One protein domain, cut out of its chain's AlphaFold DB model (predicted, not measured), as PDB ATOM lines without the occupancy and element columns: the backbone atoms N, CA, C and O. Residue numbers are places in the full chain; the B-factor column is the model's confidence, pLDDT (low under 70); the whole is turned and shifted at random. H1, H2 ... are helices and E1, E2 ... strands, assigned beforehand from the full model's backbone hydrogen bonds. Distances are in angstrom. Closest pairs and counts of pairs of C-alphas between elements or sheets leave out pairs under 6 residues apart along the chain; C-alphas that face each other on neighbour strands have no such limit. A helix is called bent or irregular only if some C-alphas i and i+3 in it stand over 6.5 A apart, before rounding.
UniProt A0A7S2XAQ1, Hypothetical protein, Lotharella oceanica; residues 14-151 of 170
ATOM      1  N   GLY A  14     140.086 150.110 219.121       96.44
ATOM      2  CA  GLY A  14     140.672 150.792 217.962       96.44
ATOM      3  C   GLY A  14     140.347 150.114 216.631       96.44
ATOM      4  O   GLY A  14     139.997 150.798 215.674       96.44
ATOM      5  N   LEU A  15     140.398 148.778 216.586       97.50
ATOM      6  CA  LEU A  15     140.046 148.004 215.394       97.50
ATOM      7  C   LEU A  15     138.558 148.156 215.059       97.50
ATOM      8  O   LEU A  15     138.219 148.468 213.921       97.50
ATOM      9  N   ASN A  16     137.684 148.007 216.058       96.81
ATOM     10  CA  ASN A  16     136.237 148.118 215.879       96.81
ATOM     11  C   ASN A  16     135.842 149.505 215.353       96.81
ATOM     12  O   ASN A  16     135.112 149.602 214.367       96.81
ATOM     13  N   SER A  17     136.368 150.574 215.961       96.75
ATOM     14  CA  SER A  17     136.134 151.946 215.497       96.75
ATOM     15  C   SER A  17     136.646 152.152 214.072       96.75
ATOM     16  O   SER A  17     135.925 152.699 213.238       96.75
ATOM     17  N   ALA A  18     137.861 151.688 213.763       97.44
ATOM     18  CA  ALA A  18     138.449 151.862 212.439       97.44
ATOM     19  C   ALA A  18     137.628 151.167 211.344       97.44
ATOM     20  O   ALA A  18     137.362 151.781 210.317       97.44
ATOM     21  N   VAL A  19     137.183 149.926 211.569       97.12
ATOM     22  CA  VAL A  19     136.386 149.164 210.591       97.12
ATOM     23  C   VAL A  19     135.020 149.811 210.355       97.12
ATOM     24  O   VAL A  19     134.615 149.992 209.206       97.12
ATOM     25  N   VAL A  20     134.316 150.213 211.421       95.81
ATOM     26  CA  VAL A  20     133.000 150.863 211.295       95.81
ATOM     27  C   VAL A  20     133.116 152.191 210.545       95.81
ATOM     28  O   VAL A  20     132.360 152.438 209.602       95.81
ATOM     29  N   ILE A  21     134.079 153.034 210.926       94.62
ATOM     30  CA  ILE A  21     134.288 154.332 210.276       94.62
ATOM     31  C   ILE A  21     134.789 154.136 208.841       94.62
ATOM     32  O   ILE A  21     134.317 154.829 207.947       94.62
ATOM     33  N   GLY A  22     135.676 153.170 208.588       94.50
ATOM     34  CA  GLY A  22     136.159 152.831 207.246       94.50
ATOM     35  C   GLY A  22     135.013 152.480 206.298       94.50
ATOM     36  O   GLY A  22     134.921 153.035 205.203       94.50
ATOM     37  N   GLY A  23     134.064 151.659 206.755       93.19
ATOM     38  CA  GLY A  23     132.853 151.350 205.995       93.19
ATOM     39  C   GLY A  23     131.954 152.569 205.747       93.19
ATOM     40  O   GLY A  23     131.412 152.717 204.652       93.19
ATOM     41  N   LEU A  24     131.793 153.456 206.735       91.75
ATOM     42  CA  LEU A  24     131.015 154.695 206.580       91.75
ATOM     43  C   LEU A  24     131.668 155.668 205.589       91.75
ATOM     44  O   LEU A  24     130.974 156.206 204.728       91.75
ATOM     45  N   GLN A  25     132.984 155.861 205.684       89.50
ATOM     46  CA  GLN A  25     133.720 156.782 204.817       89.50
ATOM     47  C   GLN A  25     133.835 156.276 203.386       89.50
ATOM     48  O   GLN A  25     133.732 157.065 202.451       89.50
ATOM     49  N   HIS A  26     133.973 154.962 203.193       87.69
ATOM     50  CA  HIS A  26     133.936 154.388 201.854       87.69
ATOM     51  C   HIS A  26     132.590 154.650 201.162       87.69
ATOM     52  O   HIS A  26     132.573 155.067 200.007       87.69
ATOM     53  N   ARG A  27     131.468 154.488 201.880       86.00
ATOM     54  CA  ARG A  27     130.126 154.770 201.337       86.00
ATOM     55  C   ARG A  27     129.886 156.253 201.058       86.00
ATOM     56  O   ARG A  27     129.162 156.577 200.124       86.00
ATOM     57  N   SER A  28     130.450 157.144 201.870       87.88
ATOM     58  CA  SER A  28     130.287 158.594 201.705       87.88
ATOM     59  C   SER A  28     131.271 159.206 200.699       87.88
ATOM     60  O   SER A  28     131.052 160.332 200.254       87.88
ATOM     61  N   GLY A  29     132.363 158.503 200.376       83.44
ATOM     62  CA  GLY A  29     133.487 159.007 199.583       83.44
ATOM     63  C   GLY A  29     134.353 160.046 200.311       83.44
ATOM     64  O   GLY A  29     135.183 160.696 199.677       83.44
ATOM     65  N   LYS A  30     134.166 160.251 201.622       78.88
ATOM     66  CA  LYS A  30     134.763 161.373 202.369       78.88
ATOM     67  C   LYS A  30     135.908 160.931 203.282       78.88
ATOM     68  O   LYS A  30     135.809 160.954 204.501       78.88
ATOM     69  N   GLY A  31     137.050 160.614 202.682       85.50
ATOM     70  CA  GLY A  31     138.321 160.482 203.400       85.50
ATOM     71  C   GLY A  31     138.788 159.048 203.623       85.50
ATOM     72  O   GLY A  31     138.218 158.087 203.112       85.50
ATOM     73  N   THR A  32     139.892 158.920 204.354       92.69
ATOM     74  CA  THR A  32     140.593 157.651 204.572       92.69
ATOM     75  C   THR A  32     140.769 157.388 206.058       92.69
ATOM     76  O   THR A  32     140.841 158.321 206.858       92.69
ATOM     77  N   ILE A  33     140.828 156.110 206.425       96.50
ATOM     78  CA  ILE A  33     141.035 155.675 207.804       96.50
ATOM     79  C   ILE A  33     142.354 154.923 207.893       96.50
ATOM     80  O   ILE A  33     142.631 154.039 207.084       96.50
ATOM     81  N   ALA A  34     143.152 155.275 208.897       97.31
ATOM     82  CA  ALA A  34     144.389 154.596 209.235       97.31
ATOM     83  C   ALA A  34     144.318 154.085 210.677       97.31
ATOM     84  O   ALA A  34     143.963 154.828 211.593       97.31
ATOM     85  N   LEU A  35     144.682 152.822 210.880       98.19
ATOM     86  CA  LEU A  35     144.807 152.200 212.191       98.19
ATOM     87  C   LEU A  35     146.286 151.985 212.505       98.19
ATOM     88  O   LEU A  35     146.955 151.208 211.830       98.19
ATOM     89  N   HIS A  36     146.758 152.630 213.570       98.25
ATOM     90  CA  HIS A  36     148.046 152.328 214.188       98.25
ATOM     91  C   HIS A  36     147.832 151.375 215.363       98.25
ATOM     92  O   HIS A  36     147.104 151.705 216.299       98.25
ATOM     93  N   SER A  37     148.449 150.197 215.317       97.56
ATOM     94  CA  SER A  37     148.357 149.184 216.378       97.56
ATOM     95  C   SER A  37     149.592 148.281 216.370       97.56
ATOM     96  O   SER A  37     150.475 148.443 215.528       97.56
ATOM     97  N   LEU A  38     149.651 147.309 217.283       97.75
ATOM     98  CA  LEU A  38     150.612 146.210 217.224       97.75
ATOM     99  C   LEU A  38     149.914 144.857 217.217       97.75
ATOM    100  O   LEU A  38     149.065 144.567 218.059       97.75
ATOM    101  N   VAL A  39     150.361 144.006 216.303       98.25
ATOM    102  CA  VAL A  39     150.053 142.575 216.266       98.25
ATOM    103  C   VAL A  39     151.357 141.778 216.220       98.25
ATOM    104  O   VAL A  39     152.395 142.311 215.822       98.25
ATOM    105  N   GLY A  40     151.313 140.525 216.669       97.75
ATOM    106  CA  GLY A  40     152.442 139.602 216.591       97.75
ATOM    107  C   GLY A  40     152.637 139.022 215.189       97.75
ATOM    108  O   GLY A  40     152.143 139.551 214.190       97.75
ATOM    109  N   ASP A  41     153.365 137.908 215.150       96.31
ATOM    110  CA  ASP A  41     153.541 137.045 213.975       96.31
ATOM    111  C   ASP A  41     152.899 135.680 214.291       96.31
ATOM    112  O   ASP A  41     153.564 134.738 214.732       96.31
ATOM    113  N   ASP A  42     151.564 135.646 214.254       97.56
ATOM    114  CA  ASP A  42     150.728 134.497 214.618       97.56
ATOM    115  C   ASP A  42     149.349 134.540 213.930       97.56
ATOM    116  O   ASP A  42     148.953 135.541 213.333       97.56
ATOM    117  N   SER A  43     148.583 133.452 214.051       97.06
ATOM    118  CA  SER A  43     147.279 133.299 213.390       97.06
ATOM    119  C   SER A  43     146.219 134.313 213.840       97.06
ATOM    120  O   SER A  43     145.265 134.583 213.106       97.06
ATOM    121  N   PHE A  44     146.366 134.919 215.022       97.88
ATOM    122  CA  PHE A  44     145.490 136.010 215.452       97.88
ATOM    123  C   PHE A  44     145.814 137.301 214.695       97.88
ATOM    124  O   PHE A  44     144.891 138.007 214.274       97.88
ATOM    125  N   ALA A  45     147.100 137.589 214.459       97.75
ATOM    126  CA  ALA A  45     147.511 138.683 213.582       97.75
ATOM    127  C   ALA A  45     146.973 138.484 212.159       97.75
ATOM    128  O   ALA A  45     146.480 139.441 211.559       97.75
ATOM    129  N   ASP A  46     147.007 137.252 211.644       96.94
ATOM    130  CA  ASP A  46     146.476 136.923 210.318       96.94
ATOM    131  C   ASP A  46     144.980 137.235 210.217       96.94
ATOM    132  O   ASP A  46     144.547 137.872 209.255       96.94
ATOM    133  N   GLY A  47     144.197 136.891 211.245       97.38
ATOM    134  CA  GLY A  47     142.776 137.238 211.321       97.38
ATOM    135  C   GLY A  47     142.521 138.752 211.295       97.38
ATOM    136  O   GLY A  47     141.643 139.221 210.567       97.38
ATOM    137  N   VAL A  48     143.313 139.537 212.034       97.88
ATOM    138  CA  VAL A  48     143.228 141.011 212.021       97.88
ATOM    139  C   VAL A  48     143.563 141.568 210.636       97.88
ATOM    140  O   VAL A  48     142.828 142.405 210.109       97.88
ATOM    141  N   ARG A  49     144.649 141.091 210.016       97.31
ATOM    142  CA  ARG A  49     145.075 141.530 208.676       97.31
ATOM    143  C   ARG A  49     144.043 141.164 207.610       97.31
ATOM    144  O   ARG A  49     143.751 141.989 206.745       97.31
ATOM    145  N   ALA A  50     143.462 139.968 207.692       96.94
ATOM    146  CA  ALA A  50     142.420 139.506 206.781       96.94
ATOM    147  C   ALA A  50     141.154 140.372 206.869       96.94
ATOM    148  O   ALA A  50     140.617 140.762 205.832       96.94
ATOM    149  N   LEU A  51     140.715 140.735 208.081       97.19
ATOM    150  CA  LEU A  51     139.600 141.667 208.269       97.19
ATOM    151  C   LEU A  51     139.908 143.036 207.646       97.19
ATOM    152  O   LEU A  51     139.107 143.577 206.881       97.19
ATOM    153  N   LEU A  52     141.085 143.593 207.942       96.94
ATOM    154  CA  LEU A  52     141.458 144.937 207.500       96.94
ATOM    155  C   LEU A  52     141.607 145.052 205.979       96.94
ATOM    156  O   LEU A  52     141.253 146.095 205.427       96.94
ATOM    157  N   LYS A  53     142.017 143.976 205.290       93.69
ATOM    158  CA  LYS A  53     142.103 143.921 203.818       93.69
ATOM    159  C   LYS A  53     140.793 144.332 203.130       93.69
ATOM    160  O   LYS A  53     140.840 144.936 202.065       93.69
ATOM    161  N   ASN A  54     139.651 144.061 203.762       89.12
ATOM    162  CA  ASN A  54     138.321 144.348 203.221       89.12
ATOM    163  C   ASN A  54     137.590 145.485 203.959       89.12
ATOM    164  O   ASN A  54     136.391 145.658 203.772       89.12
ATOM    165  N   SER A  55     138.280 146.245 204.818       93.94
ATOM    166  CA  SER A  55     137.640 147.235 205.704       93.94
ATOM    167  C   SER A  55     137.860 148.697 205.296       93.94
ATOM    168  O   SER A  55     137.432 149.592 206.017       93.94
ATOM    169  N   HIS A  56     138.536 148.969 204.172       94.94
ATOM    170  CA  HIS A  56     138.925 150.331 203.755       94.94
ATOM    171  C   HIS A  56     139.760 151.081 204.814       94.94
ATOM    172  O   HIS A  56     139.695 152.305 204.936       94.94
ATOM    173  N   VAL A  57     140.552 150.332 205.584       96.88
ATOM    174  CA  VAL A  57     141.432 150.847 206.635       96.88
ATOM    175  C   VAL A  57     142.874 150.545 206.257       96.88
ATOM    176  O   VAL A  57     143.248 149.389 206.063       96.88
ATOM    177  N   GLN A  58     143.705 151.580 206.195       96.62
ATOM    178  CA  GLN A  58     145.150 151.423 206.093       96.62
ATOM    179  C   GLN A  58     145.699 150.955 207.439       96.62
ATOM    180  O   GLN A  58     145.424 151.567 208.472       96.62
ATOM    181  N   PHE A  59     146.464 149.866 207.448       97.50
ATOM    182  CA  PHE A  59     146.961 149.277 208.685       97.50
ATOM    183  C   PHE A  59     148.459 149.502 208.866       97.50
ATOM    184  O   PHE A  59     149.270 148.991 208.097       97.50
ATOM    185  N   PHE A  60     148.814 150.222 209.927       97.69
ATOM    186  CA  PHE A  60     150.185 150.510 210.322       97.69
ATOM    187  C   PHE A  60     150.517 149.714 211.586       97.69
ATOM    188  O   PHE A  60     150.088 150.047 212.692       97.69
ATOM    189  N   SER A  61     151.284 148.639 211.408       97.12
ATOM    190  CA  SER A  61     151.838 147.839 212.501       97.12
ATOM    191  C   SER A  61     153.271 147.454 212.140       97.12
ATOM    192  O   SER A  61     153.450 146.599 211.265       97.12
ATOM    193  N   PRO A  62     154.296 148.049 212.778       96.12
ATOM    194  CA  PRO A  62     155.677 147.651 212.540       96.12
ATOM    195  C   PRO A  62     155.909 146.198 212.960       96.12
ATOM    196  O   PRO A  62     155.166 145.632 213.768       96.12
ATOM    197  N   ARG A  63     156.969 145.594 212.418       95.06
ATOM    198  CA  ARG A  63     157.394 144.252 212.817       95.06
ATOM    199  C   ARG A  63     157.976 144.288 214.230       95.06
ATOM    200  O   ARG A  63     158.772 145.163 214.561       95.06
ATOM    201  N   ILE A  64     157.596 143.309 215.042       96.38
ATOM    202  CA  ILE A  64     158.095 143.097 216.406       96.38
ATOM    203  C   ILE A  64     158.722 141.694 216.514       96.38
ATOM    204  O   ILE A  64     158.508 140.878 215.615       96.38
ATOM    205  N   PRO A  65     159.516 141.390 217.561       96.81
ATOM    206  CA  PRO A  65     160.079 140.053 217.755       96.81
ATOM    207  C   PRO A  65     159.006 138.953 217.735       96.81
ATOM    208  O   PRO A  65     157.969 139.096 218.376       96.81
ATOM    209  N   SER A  66     159.281 137.835 217.057       94.31
ATOM    210  CA  SER A  66     158.339 136.711 216.867       94.31
ATOM    211  C   SER A  66     157.936 135.987 218.164       94.31
ATOM    212  O   SER A  66     156.938 135.256 218.202       94.31
ATOM    213  N   SER A  67     158.695 136.199 219.242       96.50
ATOM    214  CA  SER A  67     158.355 135.748 220.593       96.50
ATOM    215  C   SER A  67     157.169 136.511 221.195       96.50
ATOM    216  O   SER A  67     156.493 135.977 222.071       96.50
ATOM    217  N   ILE A  68     156.873 137.725 220.718       97.62
ATOM    218  CA  ILE A  68     155.744 138.535 221.184       97.62
ATOM    219  C   ILE A  68     154.492 138.166 220.384       97.62
ATOM    220  O   ILE A  68     154.450 138.312 219.164       97.62
ATOM    221  N   LYS A  69     153.458 137.701 221.089       98.25
ATOM    222  CA  LYS A  69     152.190 137.249 220.496       98.25
ATOM    223  C   LYS A  69     151.139 138.350 220.447       98.25
ATOM    224  O   LYS A  69     151.157 139.264 221.270       98.25
ATOM    225  N   THR A  70     150.213 138.257 219.501       98.44
ATOM    226  CA  THR A  70     149.057 139.153 219.375       98.44
ATOM    227  C   THR A  70     148.224 139.136 220.654       98.44
ATOM    228  O   THR A  70     148.062 138.096 221.295       98.44
ATOM    229  N   GLY A  71     147.717 140.304 221.056       97.38
ATOM    230  CA  GLY A  71     146.813 140.394 222.198       97.38
ATOM    231  C   GLY A  71     145.494 139.668 221.924       97.38
ATOM    232  O   GLY A  71     145.005 139.654 220.797       97.38
ATOM    233  N   SER A  72     144.906 139.084 222.960       96.75
ATOM    234  CA  SER A  72     143.621 138.394 222.886       96.75
ATOM    235  C   SER A  72     142.736 138.791 224.062       96.75
ATOM    236  O   SER A  72     143.213 139.211 225.118       96.75
ATOM    237  N   CYS A  73     141.425 138.699 223.867       95.38
ATOM    238  CA  CYS A  73     140.449 139.031 224.891       95.38
ATOM    239  C   CYS A  73     139.310 138.017 224.861       95.38
ATOM    240  O   CYS A  73     138.730 137.769 223.803       95.38
ATOM    241  N   ILE A  74     138.989 137.450 226.020       95.38
ATOM    242  CA  ILE A  74     137.799 136.627 226.208       95.38
ATOM    243  C   ILE A  74     136.694 137.545 226.724       95.38
ATOM    244  O   ILE A  74     136.801 138.094 227.820       95.38
ATOM    245  N   CYS A  75     135.643 137.713 225.921       92.69
ATOM    246  CA  CYS A  75     134.420 138.400 226.321       92.69
ATOM    247  C   CYS A  75     133.457 137.375 226.923       92.69
ATOM    248  O   CYS A  75     132.835 136.598 226.199       92.69
ATOM    249  N   LEU A  76     133.332 137.378 228.242       90.62
ATOM    250  CA  LEU A  76     132.363 136.573 228.972       90.62
ATOM    251  C   LEU A  76     131.046 137.342 228.985       90.62
ATOM    252  O   LEU A  76     130.969 138.402 229.594       90.62
ATOM    253  N   SER A  77     130.035 136.838 228.282       87.06
ATOM    254  CA  SER A  77     128.683 137.404 228.321       87.06
ATOM    255  C   SER A  77     127.788 136.446 229.090       87.06
ATOM    256  O   SER A  77     127.724 135.267 228.749       87.06
ATOM    257  N   GLY A  78     127.123 136.938 230.127       82.81
ATOM    258  CA  GLY A  78     126.257 136.130 230.977       82.81
ATOM    259  C   GLY A  78     125.276 137.002 231.748       82.81
ATOM    260  O   GLY A  78     125.436 138.220 231.813       82.81
ATOM    261  N   GLY A  79     124.238 136.381 232.293       78.88
ATOM    262  CA  GLY A  79     123.170 137.068 233.013       78.88
ATOM    263  C   GLY A  79     121.794 136.530 232.643       78.88
ATOM    264  O   GLY A  79     121.659 135.699 231.745       78.88
ATOM    265  N   GLU A  80     120.780 137.005 233.356       78.06
ATOM    266  CA  GLU A  80     119.378 136.721 233.046       78.06
ATOM    267  C   GLU A  80     118.943 137.475 231.778       78.06
ATOM    268  O   GLU A  80     119.558 138.471 231.378       78.06
ATOM    269  N   GLU A  81     117.861 137.021 231.147       76.25
ATOM    270  CA  GLU A  81     117.250 137.727 230.022       76.25
ATOM    271  C   GLU A  81     116.882 139.166 230.432       76.25
ATOM    272  O   GLU A  81     116.243 139.399 231.458       76.25
ATOM    273  N   GLY A  82     117.359 140.154 229.669       76.75
ATOM    274  CA  GLY A  82     117.206 141.579 229.998       76.75
ATOM    275  C   GLY A  82     118.226 142.142 231.003       76.75
ATOM    276  O   GLY A  82     118.220 143.348 231.240       76.75
ATOM    277  N   LYS A  83     119.130 141.317 231.554       80.75
ATOM    278  CA  LYS A  83     120.223 141.716 232.465       80.75
ATOM    279  C   LYS A  83     121.559 141.067 232.083       80.75
ATOM    280  O   LYS A  83     122.265 140.517 232.926       80.75
ATOM    281  N   THR A  84     121.905 141.092 230.799       83.50
ATOM    282  CA  THR A  84     123.213 140.603 230.346       83.50
ATOM    283  C   THR A  84     124.302 141.614 230.689       83.50
ATOM    284  O   THR A  84     124.204 142.776 230.295       83.50
ATOM    285  N   ASP A  85     125.362 141.156 231.346       86.88
ATOM    286  CA  ASP A  85     126.597 141.922 231.531       86.88
ATOM    287  C   ASP A  85     127.759 141.267 230.767       86.88
ATOM    288  O   ASP A  85     127.662 140.128 230.289       86.88
ATOM    289  N   ARG A  86     128.858 142.010 230.597       88.75
ATOM    290  CA  ARG A  86     130.061 141.558 229.899       88.75
ATOM    291  C   ARG A  86     131.311 141.765 230.745       88.75
ATOM    292  O   ARG A  86     131.703 142.890 231.034       88.75
ATOM    293  N   GLY A  87     131.999 140.665 231.032       90.44
ATOM    294  CA  GLY A  87     133.357 140.665 231.566       90.44
ATOM    295  C   GLY A  87     134.394 140.498 230.456       90.44
ATOM    296  O   GLY A  87     134.187 139.733 229.515       90.44
ATOM    297  N   PHE A  88     135.537 141.173 230.576       92.06
ATOM    298  CA  PHE A  88     136.641 141.065 229.619       92.06
ATOM    299  C   PHE A  88     137.914 140.579 230.312       92.06
ATOM    300  O   PHE A  88     138.467 141.273 231.163       92.06
ATOM    301  N   LEU A  89     138.410 139.408 229.909       93.50
ATOM    302  CA  LEU A  89     139.713 138.893 230.331       93.50
ATOM    303  C   LEU A  89     140.721 139.096 229.199       93.50
ATOM    304  O   LEU A  89     140.672 138.407 228.181       93.50
ATOM    305  N   THR A  90     141.625 140.060 229.374       93.75
ATOM    306  CA  THR A  90     142.525 140.523 228.310       93.75
ATOM    307  C   THR A  90     143.969 140.105 228.558       93.75
ATOM    308  O   THR A  90     144.607 140.563 229.505       93.75
ATOM    309  N   TYR A  91     144.529 139.332 227.631       95.44
ATOM    310  CA  TYR A  91     145.968 139.193 227.462       95.44
ATOM    311  C   TYR A  91     146.461 140.269 226.488       95.44
ATOM    312  O   TYR A  91     146.172 140.236 225.294       95.44
ATOM    313  N   ARG A  92     147.215 141.256 226.988       95.19
ATOM    314  CA  ARG A  92     147.625 142.422 226.181       95.19
ATOM    315  C   ARG A  92     148.581 142.069 225.033       95.19
ATOM    316  O   ARG A  92     148.574 142.773 224.025       95.19
ATOM    317  N   GLY A  93     149.392 141.015 225.169       96.94
ATOM    318  CA  GLY A  93     150.347 140.582 224.142       96.94
ATOM    319  C   GLY A  93     151.160 141.744 223.555       96.94
ATOM    320  O   GLY A  93     151.693 142.580 224.284       96.94
ATOM    321  N   ALA A  94     151.192 141.841 222.228       97.81
ATOM    322  CA  ALA A  94     151.858 142.896 221.469       97.81
ATOM    323  C   ALA A  94     151.480 144.320 221.920       97.81
ATOM    324  O   ALA A  94     152.345 145.196 221.978       97.81
ATOM    325  N   MET A  95     150.231 144.556 222.335       97.06
ATOM    326  CA  MET A  95     149.790 145.874 222.807       97.06
ATOM    327  C   MET A  95     150.447 146.294 224.126       97.06
ATOM    328  O   MET A  95     150.613 147.490 224.361       97.06
ATOM    329  N   ALA A  96     150.945 145.352 224.937       96.31
ATOM    330  CA  ALA A  96     151.775 145.674 226.104       96.31
ATOM    331  C   ALA A  96     153.119 146.325 225.720       96.31
ATOM    332  O   ALA A  96     153.809 146.886 226.573       96.31
ATOM    333  N   HIS A  97     153.509 146.245 224.445       97.50
ATOM    334  CA  HIS A  97     154.720 146.845 223.893       97.50
ATOM    335  C   HIS A  97     154.440 148.103 223.063       97.50
ATOM    336  O   HIS A  97     155.395 148.772 222.666       97.50
ATOM    337  N   PHE A  98     153.174 148.460 222.829       98.00
ATOM    338  CA  PHE A  98     152.828 149.600 221.986       98.00
ATOM    339  C   PHE A  98     153.274 150.914 222.624       98.00
ATOM    340  O   PHE A  98     153.017 151.180 223.792       98.00
ATOM    341  N   ALA A  99     154.017 151.707 221.856       97.69
ATOM    342  CA  ALA A  99     154.786 152.843 222.349       97.69
ATOM    343  C   ALA A  99     155.076 153.809 221.200       97.69
ATOM    344  O   ALA A  99     154.983 153.420 220.035       97.69
ATOM    345  N   ARG A 100     155.499 155.035 221.526       97.00
ATOM    346  CA  ARG A 100     155.732 156.130 220.570       97.00
ATOM    347  C   ARG A 100     156.515 155.729 219.320       97.00
ATOM    348  O   ARG A 100     156.154 156.149 218.224       97.00
ATOM    349  N   LYS A 101     157.567 154.920 219.486       96.88
ATOM    350  CA  LYS A 101     158.449 154.450 218.403       96.88
ATOM    351  C   LYS A 101     157.752 153.588 217.345       96.88
ATOM    352  O   LYS A 101     158.305 153.382 216.277       96.88
ATOM    353  N   HIS A 102     156.573 153.056 217.659       97.38
ATOM    354  CA  HIS A 102     155.784 152.226 216.752       97.38
ATOM    355  C   HIS A 102     154.785 153.040 215.917       97.38
ATOM    356  O   HIS A 102     154.100 152.469 215.073       97.38
ATOM    357  N   LEU A 103     154.663 154.346 216.175       97.06
ATOM    358  CA  LEU A 103     153.796 155.243 215.417       97.06
ATOM    359  C   LEU A 103     154.542 155.832 214.223       97.06
ATOM    360  O   LEU A 103     155.646 156.357 214.387       97.06
ATOM    361  N   ASP A 104     153.880 155.850 213.071       96.62
ATOM    362  CA  ASP A 104     154.278 156.675 211.938       96.62
ATOM    363  C   ASP A 104     153.730 158.094 212.154       96.62
ATOM    364  O   ASP A 104     152.559 158.390 211.905       96.62
ATOM    365  N   LEU A 105     154.569 158.977 212.706       95.75
ATOM    366  CA  LEU A 105     154.141 160.341 213.015       95.75
ATOM    367  C   LEU A 105     153.851 161.144 211.741       95.75
ATOM    368  O   LEU A 105     152.941 161.969 211.755       95.75
ATOM    369  N   GLU A 106     154.577 160.900 210.652       95.38
ATOM    370  CA  GLU A 106     154.357 161.603 209.387       95.38
ATOM    371  C   GLU A 106     152.981 161.274 208.819       95.38
ATOM    372  O   GLU A 106     152.266 162.163 208.359       95.38
ATOM    373  N   GLN A 107     152.568 160.008 208.907       95.69
ATOM    374  CA  GLN A 107     151.225 159.612 208.514       95.69
ATOM    375  C   GLN A 107     150.152 160.191 209.443       95.69
ATOM    376  O   GLN A 107     149.116 160.653 208.962       95.69
ATOM    377  N   ILE A 108     150.383 160.197 210.758       97.31
ATOM    378  CA  ILE A 108     149.433 160.765 211.730       97.31
ATOM    379  C   ILE A 108     149.208 162.262 211.480       97.31
ATOM    380  O   ILE A 108     148.074 162.727 211.571       97.31
ATOM    381  N   LEU A 109     150.254 163.010 211.121       96.81
ATOM    382  CA  LEU A 109     150.166 164.453 210.870       96.81
ATOM    383  C   LEU A 109     149.354 164.826 209.616       96.81
ATOM    384  O   LEU A 109     149.046 165.999 209.425       96.81
ATOM    385  N   LYS A 110     148.967 163.851 208.785       95.25
ATOM    386  CA  LYS A 110     148.057 164.053 207.643       95.25
ATOM    387  C   LYS A 110     146.577 163.950 208.033       95.25
ATOM    388  O   LYS A 110     145.711 164.231 207.207       95.25
ATOM    389  N   ALA A 111     146.267 163.489 209.244       96.44
ATOM    390  CA  ALA A 111     144.894 163.275 209.684       96.44
ATOM    391  C   ALA A 111     144.226 164.586 210.120       96.44
ATOM    392  O   ALA A 111     144.860 165.449 210.715       96.44
ATOM    393  N   SER A 112     142.913 164.705 209.915       95.88
ATOM    394  CA  SER A 112     142.112 165.798 210.503       95.88
ATOM    395  C   SER A 112     141.668 165.494 211.942       95.88
ATOM    396  O   SER A 112     141.352 166.399 212.719       95.88
ATOM    397  N   HIS A 113     141.634 164.206 212.303       96.56
ATOM    398  CA  HIS A 113     141.239 163.719 213.619       96.56
ATOM    399  C   HIS A 113     142.035 162.471 214.011       96.56
ATOM    400  O   HIS A 113     142.233 161.577 213.189       96.56
ATOM    401  N   VAL A 114     142.426 162.376 215.282       97.88
ATOM    402  CA  VAL A 114     143.050 161.188 215.878       97.88
ATOM    403  C   VAL A 114     142.174 160.671 217.015       97.88
ATOM    404  O   VAL A 114     141.920 161.373 217.989       97.88
ATOM    405  N   HIS A 115     141.747 159.414 216.918       97.69
ATOM    406  CA  HIS A 115     141.034 158.724 217.992       97.69
ATOM    407  C   HIS A 115     141.977 157.764 218.727       97.69
ATOM    408  O   HIS A 115     142.498 156.819 218.136       97.69
ATOM    409  N   VAL A 116     142.186 157.986 220.024       97.19
ATOM    410  CA  VAL A 116     142.999 157.126 220.893       97.19
ATOM    411  C   VAL A 116     142.073 156.152 221.622       97.19
ATOM    412  O   VAL A 116     141.364 156.534 222.551       97.19
ATOM    413  N   ALA A 117     142.065 154.887 221.200       96.25
ATOM    414  CA  ALA A 117     141.097 153.895 221.665       96.25
ATOM    415  C   ALA A 117     141.683 152.894 222.671       96.25
ATOM    416  O   ALA A 117     142.441 152.010 222.284       96.25
ATOM    417  N   GLY A 118     141.257 152.957 223.934       93.88
ATOM    418  CA  GLY A 118     141.670 152.017 224.978       93.88
ATOM    419  C   GLY A 118     142.968 152.413 225.668       93.88
ATOM    420  O   GLY A 118     143.860 151.581 225.800       93.88
ATOM    421  N   TYR A 119     143.060 153.671 226.102       94.94
ATOM    422  CA  TYR A 119     144.225 154.252 226.785       94.94
ATOM    423  C   TYR A 119     144.859 153.328 227.835       94.94
ATOM    424  O   TYR A 119     146.077 153.132 227.829       94.94
ATOM    425  N   TYR A 120     144.048 152.715 228.703       94.69
ATOM    426  CA  TYR A 120     144.547 151.861 229.784       94.69
ATOM    427  C   TYR A 120     145.063 150.488 229.318       94.69
ATOM    428  O   TYR A 120     145.718 149.782 230.086       94.69
ATOM    429  N   ASN A 121     144.854 150.108 228.052       93.06
ATOM    430  CA  ASN A 121     145.325 148.834 227.500       93.06
ATOM    431  C   ASN A 121     146.772 148.870 226.980       93.06
ATOM    432  O   ASN A 121     147.346 147.805 226.741       93.06
ATOM    433  N   PHE A 122     147.384 150.050 226.822       93.56
ATOM    434  CA  PHE A 122     148.736 150.201 226.261       93.56
ATOM    435  C   PHE A 122     149.628 151.191 227.039       93.56
ATOM    436  O   PHE A 122     150.135 152.157 226.472       93.56
ATOM    437  N   PRO A 123     149.913 150.952 228.330       92.81
ATOM    438  CA  PRO A 123     150.589 151.930 229.192       92.81
ATOM    439  C   PRO A 123     151.947 152.442 228.688       92.81
ATOM    440  O   PRO A 123     152.317 153.586 228.939       92.81
ATOM    441  N   LYS A 124     152.683 151.652 227.895       96.12
ATOM    442  CA  LYS A 124     153.954 152.096 227.290       96.12
ATOM    443  C   LYS A 124     153.798 153.232 226.271       96.12
ATOM    444  O   LYS A 124     154.790 153.863 225.907       96.12
ATOM    445  N   MET A 125     152.580 153.513 225.816       95.88
ATOM    446  CA  MET A 125     152.282 154.640 224.942       95.88
ATOM    447  C   MET A 125     152.028 155.936 225.720       95.88
ATOM    448  O   MET A 125     152.113 156.999 225.115       95.88
ATOM    449  N   TRP A 126     151.762 155.904 227.032       95.00
ATOM    450  CA  TRP A 126     151.400 157.112 227.790       95.00
ATOM    451  C   TRP A 126     152.435 158.247 227.693       95.00
ATOM    452  O   TRP A 126     152.029 159.364 227.362       95.00
ATOM    453  N   PRO A 127     153.759 158.003 227.837       95.00
ATOM    454  CA  PRO A 127     154.757 159.055 227.617       95.00
ATOM    455  C   PRO A 127     154.738 159.581 226.175       95.00
ATOM    456  O   PRO A 127     154.886 160.775 225.931       95.00
ATOM    457  N   GLY A 128     154.487 158.686 225.215       95.25
ATOM    458  CA  GLY A 128     154.327 159.025 223.807       95.25
ATOM    459  C   GLY A 128     153.125 159.922 223.538       95.25
ATOM    460  O   GLY A 128     153.242 160.869 222.770       95.25
ATOM    461  N   LEU A 129     151.986 159.664 224.187       95.25
ATOM    462  CA  LEU A 129     150.798 160.516 224.091       95.25
ATOM    463  C   LEU A 129     151.087 161.917 224.624       95.25
ATOM    464  O   LEU A 129     150.807 162.893 223.930       95.25
ATOM    465  N   LYS A 130     151.727 162.019 225.795       94.31
ATOM    466  CA  LYS A 130     152.146 163.308 226.368       94.31
ATOM    467  C   LYS A 130     153.045 164.102 225.409       94.31
ATOM    468  O   LYS A 130     152.905 165.316 225.299       94.31
ATOM    469  N   GLU A 131     153.915 163.421 224.663       93.44
ATOM    470  CA  GLU A 131     154.779 164.039 223.648       93.44
ATOM    471  C   GLU A 131     154.021 164.480 222.378       93.44
ATOM    472  O   GLU A 131     154.287 165.560 221.841       93.44
ATOM    473  N   ILE A 132     153.107 163.654 221.851       95.12
ATOM    474  CA  ILE A 132     152.493 163.901 220.533       95.12
ATOM    475  C   ILE A 132     151.267 164.809 220.587       95.12
ATOM    476  O   ILE A 132     151.056 165.557 219.636       95.12
ATOM    477  N   LEU A 133     150.470 164.794 221.661       94.69
ATOM    478  CA  LEU A 133     149.231 165.580 221.732       94.69
ATOM    479  C   LEU A 133     149.456 167.092 221.505       94.69
ATOM    480  O   LEU A 133     148.713 167.676 220.710       94.69
ATOM    481  N   PRO A 134     150.499 167.738 222.074       93.25
ATOM    482  CA  PRO A 134     150.831 169.126 221.741       93.25
ATOM    483  C   PRO A 134     151.151 169.338 220.259       93.25
ATOM    484  O   PRO A 134     150.804 170.374 219.697       93.25
ATOM    485  N   LYS A 135     151.825 168.373 219.616       94.81
ATOM    486  CA  LYS A 135     152.164 168.444 218.188       94.81
ATOM    487  C   LYS A 135     150.890 168.385 217.347       94.81
ATOM    488  O   LYS A 135     150.683 169.272 216.532       94.81
ATOM    489  N   LEU A 136     150.000 167.427 217.610       95.94
ATOM    490  CA  LEU A 136     148.712 167.316 216.911       95.94
ATOM    491  C   LEU A 136     147.903 168.618 217.008       95.94
ATOM    492  O   LEU A 136     147.434 169.132 215.995       95.94
ATOM    493  N   ARG A 137     147.841 169.210 218.207       92.69
ATOM    494  CA  ARG A 137     147.158 170.488 218.443       92.69
ATOM    495  C   ARG A 137     147.727 171.627 217.593       92.69
ATOM    496  O   ARG A 137     146.958 172.345 216.966       92.69
ATOM    497  N   ARG A 138     149.058 171.781 217.532       95.44
ATOM    498  CA  ARG A 138     149.717 172.819 216.706       95.44
ATOM    499  C   ARG A 138     149.441 172.660 215.209       95.44
ATOM    500  O   ARG A 138     149.495 173.643 214.482       95.44
ATOM    501  N   HIS A 139     149.128 171.445 214.765       96.25
ATOM    502  CA  HIS A 139     148.731 171.141 213.391       96.25
ATOM    503  C   HIS A 139     147.207 171.202 213.167       96.25
ATOM    504  O   HIS A 139     146.731 170.757 212.127       96.25
ATOM    505  N   ASN A 140     146.432 171.747 214.115       96.56
ATOM    506  CA  ASN A 140     144.964 171.812 214.070       96.56
ATOM    507  C   ASN A 140     144.279 170.436 213.940       96.56
ATOM    508  O   ASN A 140     143.161 170.329 213.440       96.56
ATOM    509  N   ILE A 141     144.939 169.376 214.414       97.62
ATOM    510  CA  ILE A 141     144.397 168.017 214.425       97.62
ATOM    511  C   ILE A 141     143.591 167.833 215.706       97.62
ATOM    512  O   ILE A 141     144.106 167.986 216.818       97.62
ATOM    513  N   THR A 142     142.317 167.482 215.557       97.19
ATOM    514  CA  THR A 142     141.446 167.205 216.706       97.19
ATOM    515  C   THR A 142     141.735 165.820 217.284       97.19
ATOM    516  O   THR A 142     142.134 164.906 216.565       97.19
ATOM    517  N   VAL A 143     141.535 165.645 218.591       96.50
ATOM    518  CA  VAL A 143     141.793 164.367 219.268       96.50
ATOM    519  C   VAL A 143     140.585 163.958 220.097       96.50
ATOM    520  O   VAL A 143     140.023 164.778 220.816       96.50
ATOM    521  N   SER A 144     140.209 162.684 220.022       96.31
ATOM    522  CA  SER A 144     139.305 162.050 220.983       96.31
ATOM    523  C   SER A 144     140.019 160.907 221.702       96.31
ATOM    524  O   SER A 144     140.887 160.241 221.135       96.31
ATOM    525  N   LEU A 145     139.665 160.680 222.965       94.69
ATOM    526  CA  LEU A 145     140.271 159.666 223.824       94.69
ATOM    527  C   LEU A 145     139.169 158.789 224.412       94.69
ATOM    528  O   LEU A 145     138.269 159.285 225.082       94.69
ATOM    529  N   ASN A 146     139.259 157.484 224.185       94.88
ATOM    530  CA  ASN A 146     138.479 156.492 224.907       94.88
ATOM    531  C   ASN A 146     139.394 155.828 225.950       94.88
ATOM    532  O   ASN A 146     140.281 155.055 225.558       94.88
ATOM    533  N   PRO A 147     139.210 156.103 227.253       91.94
ATOM    534  CA  PRO A 147     140.059 155.529 228.288       91.94
ATOM    535  C   PRO A 147     139.967 153.998 228.355       91.94
ATOM    536  O   PRO A 147     140.992 153.328 228.495       91.94
ATOM    537  N   GLN A 148     138.758 153.453 228.171       91.38
ATOM    538  CA  GLN A 148     138.354 152.111 228.612       91.38
ATOM    539  C   GLN A 148     138.609 151.865 230.111       91.38
ATOM    540  O   GLN A 148     138.940 152.788 230.850       91.38
ATOM    541  N   TRP A 149     138.374 150.636 230.572       91.19
ATOM    542  CA  TRP A 149     138.557 150.245 231.967       91.19
ATOM    543  C   TRP A 149     140.039 150.167 232.346       91.19
ATOM    544  O   TRP A 149     140.833 149.533 231.642       91.19
ATOM    545  N   ASP A 150     140.401 150.755 233.485       92.56
ATOM    546  CA  ASP A 150     141.692 150.517 234.117       92.56
ATOM    547  C   ASP A 150     141.628 149.253 234.982       92.56
ATOM    548  O   ASP A 150     141.020 149.239 236.049       92.56
ATOM    549  N   ALA A 151     142.296 148.186 234.538       87.81
ATOM    550  CA  ALA A 151     142.356 146.922 235.275       87.81
ATOM    551  C   ALA A 151     142.999 147.046 236.670       87.81
ATOM    552  O   ALA A 151     142.782 146.168 237.500       87.81
TER     553      ALA A 151
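Overview. This is residues 14 to 151 of the 170 residues of the protein "Hypothetical protein" of Lotharella oceanica (UniProt A0A7S2XAQ1). Two small parallel pairs of strands, E1 with E2 and E5 with E6, stand in a loose row with a gap between E1 and E5, helix H1 on one side of the row and H5 on the other. From this body the hairpin of E3 and E4 reaches away as an arm, its tip, residues 79 to 84, sticking out. The printed part has 138 residues with five named helices and six named strands, in the order H1 E1 H2 E2 E3 E4 H3 H4 E5 H5 E6. The class is mixed, helices and strands; the whole is compact, with a radius of gyration of the C-alphas of 16.0 A and spans of 49 by 38 by 28 A.

Along the chain. H1, residues 14 to 28, begins at C-alpha 14 (140.672, 150.792, 217.962) and is 20.8 A long. E1 is residues 33 to 36, H2 residues 43 to 53, 15.2 A, and E2 residues 57 to 60. E3, residues 72 to 78, is 19.3 A long, and E4, residues 85 to 91, is 20.0 A. H3 is residues 93 to 97, H4 residues 105 to 108 and E5 residues 113 to 117. H5, residues 123 to 138, is 24.4 A long, irregular, with C-alphas 124 and 127 7.0 A apart, and has a kink of 41 degrees near residue 131. E6, residues 142 to 146, ends at C-alpha 146 (138.479, 156.492, 224.907).

Arrangement. The closest C-alphas of H1 and E1, Gly 22 and Ile 33, are 5.7 A apart. E1 and E2 are parallel, with N 35 and O 58 at 2.8 A; E1, H2 and E2 form a strand-helix-strand unit, two parallel neighbour strands with a helix between, its crossover right-handed. H1 and H2 are close but not clearly touching, Val 19 and Leu 52 having the closest C-alphas at 7.3 A. E3 and E4 form an antiparallel hairpin, with N 76 and O 87 at 2.8 A. H3 and H5 only just touch, with 3 pairs of C-alphas within 8 A, through residues 123 to 124 of H5 alone; the closest are His 97 and Lys 124, 6.3 A. H4 is near E1 and H5. E5, H5 and E6 form a second such unit, also right-handed, with E5 and E6 parallel and N 116 and O 144 at 2.8 A. E1 and E5 are near each other, while H1 and H5 are apart. Every O i to N i+4 pair is within hydrogen-bond range in H1 and H2, and 8 of 12 in H5; H3 has 0 of 1, but 2 of 2 O i to N i+3 pairs, and H4 is too short for an O i to N i+4 pair.

Size, cuts and confidence. The two C-alphas farthest apart, those of Glu 80 and Arg 138, are 49.9 A apart. The printed part has no cut, and its one long link, 11 residues, joins E2 to E3. The mean pLDDT of the printed part is 94.2, and no printed residue is under 70.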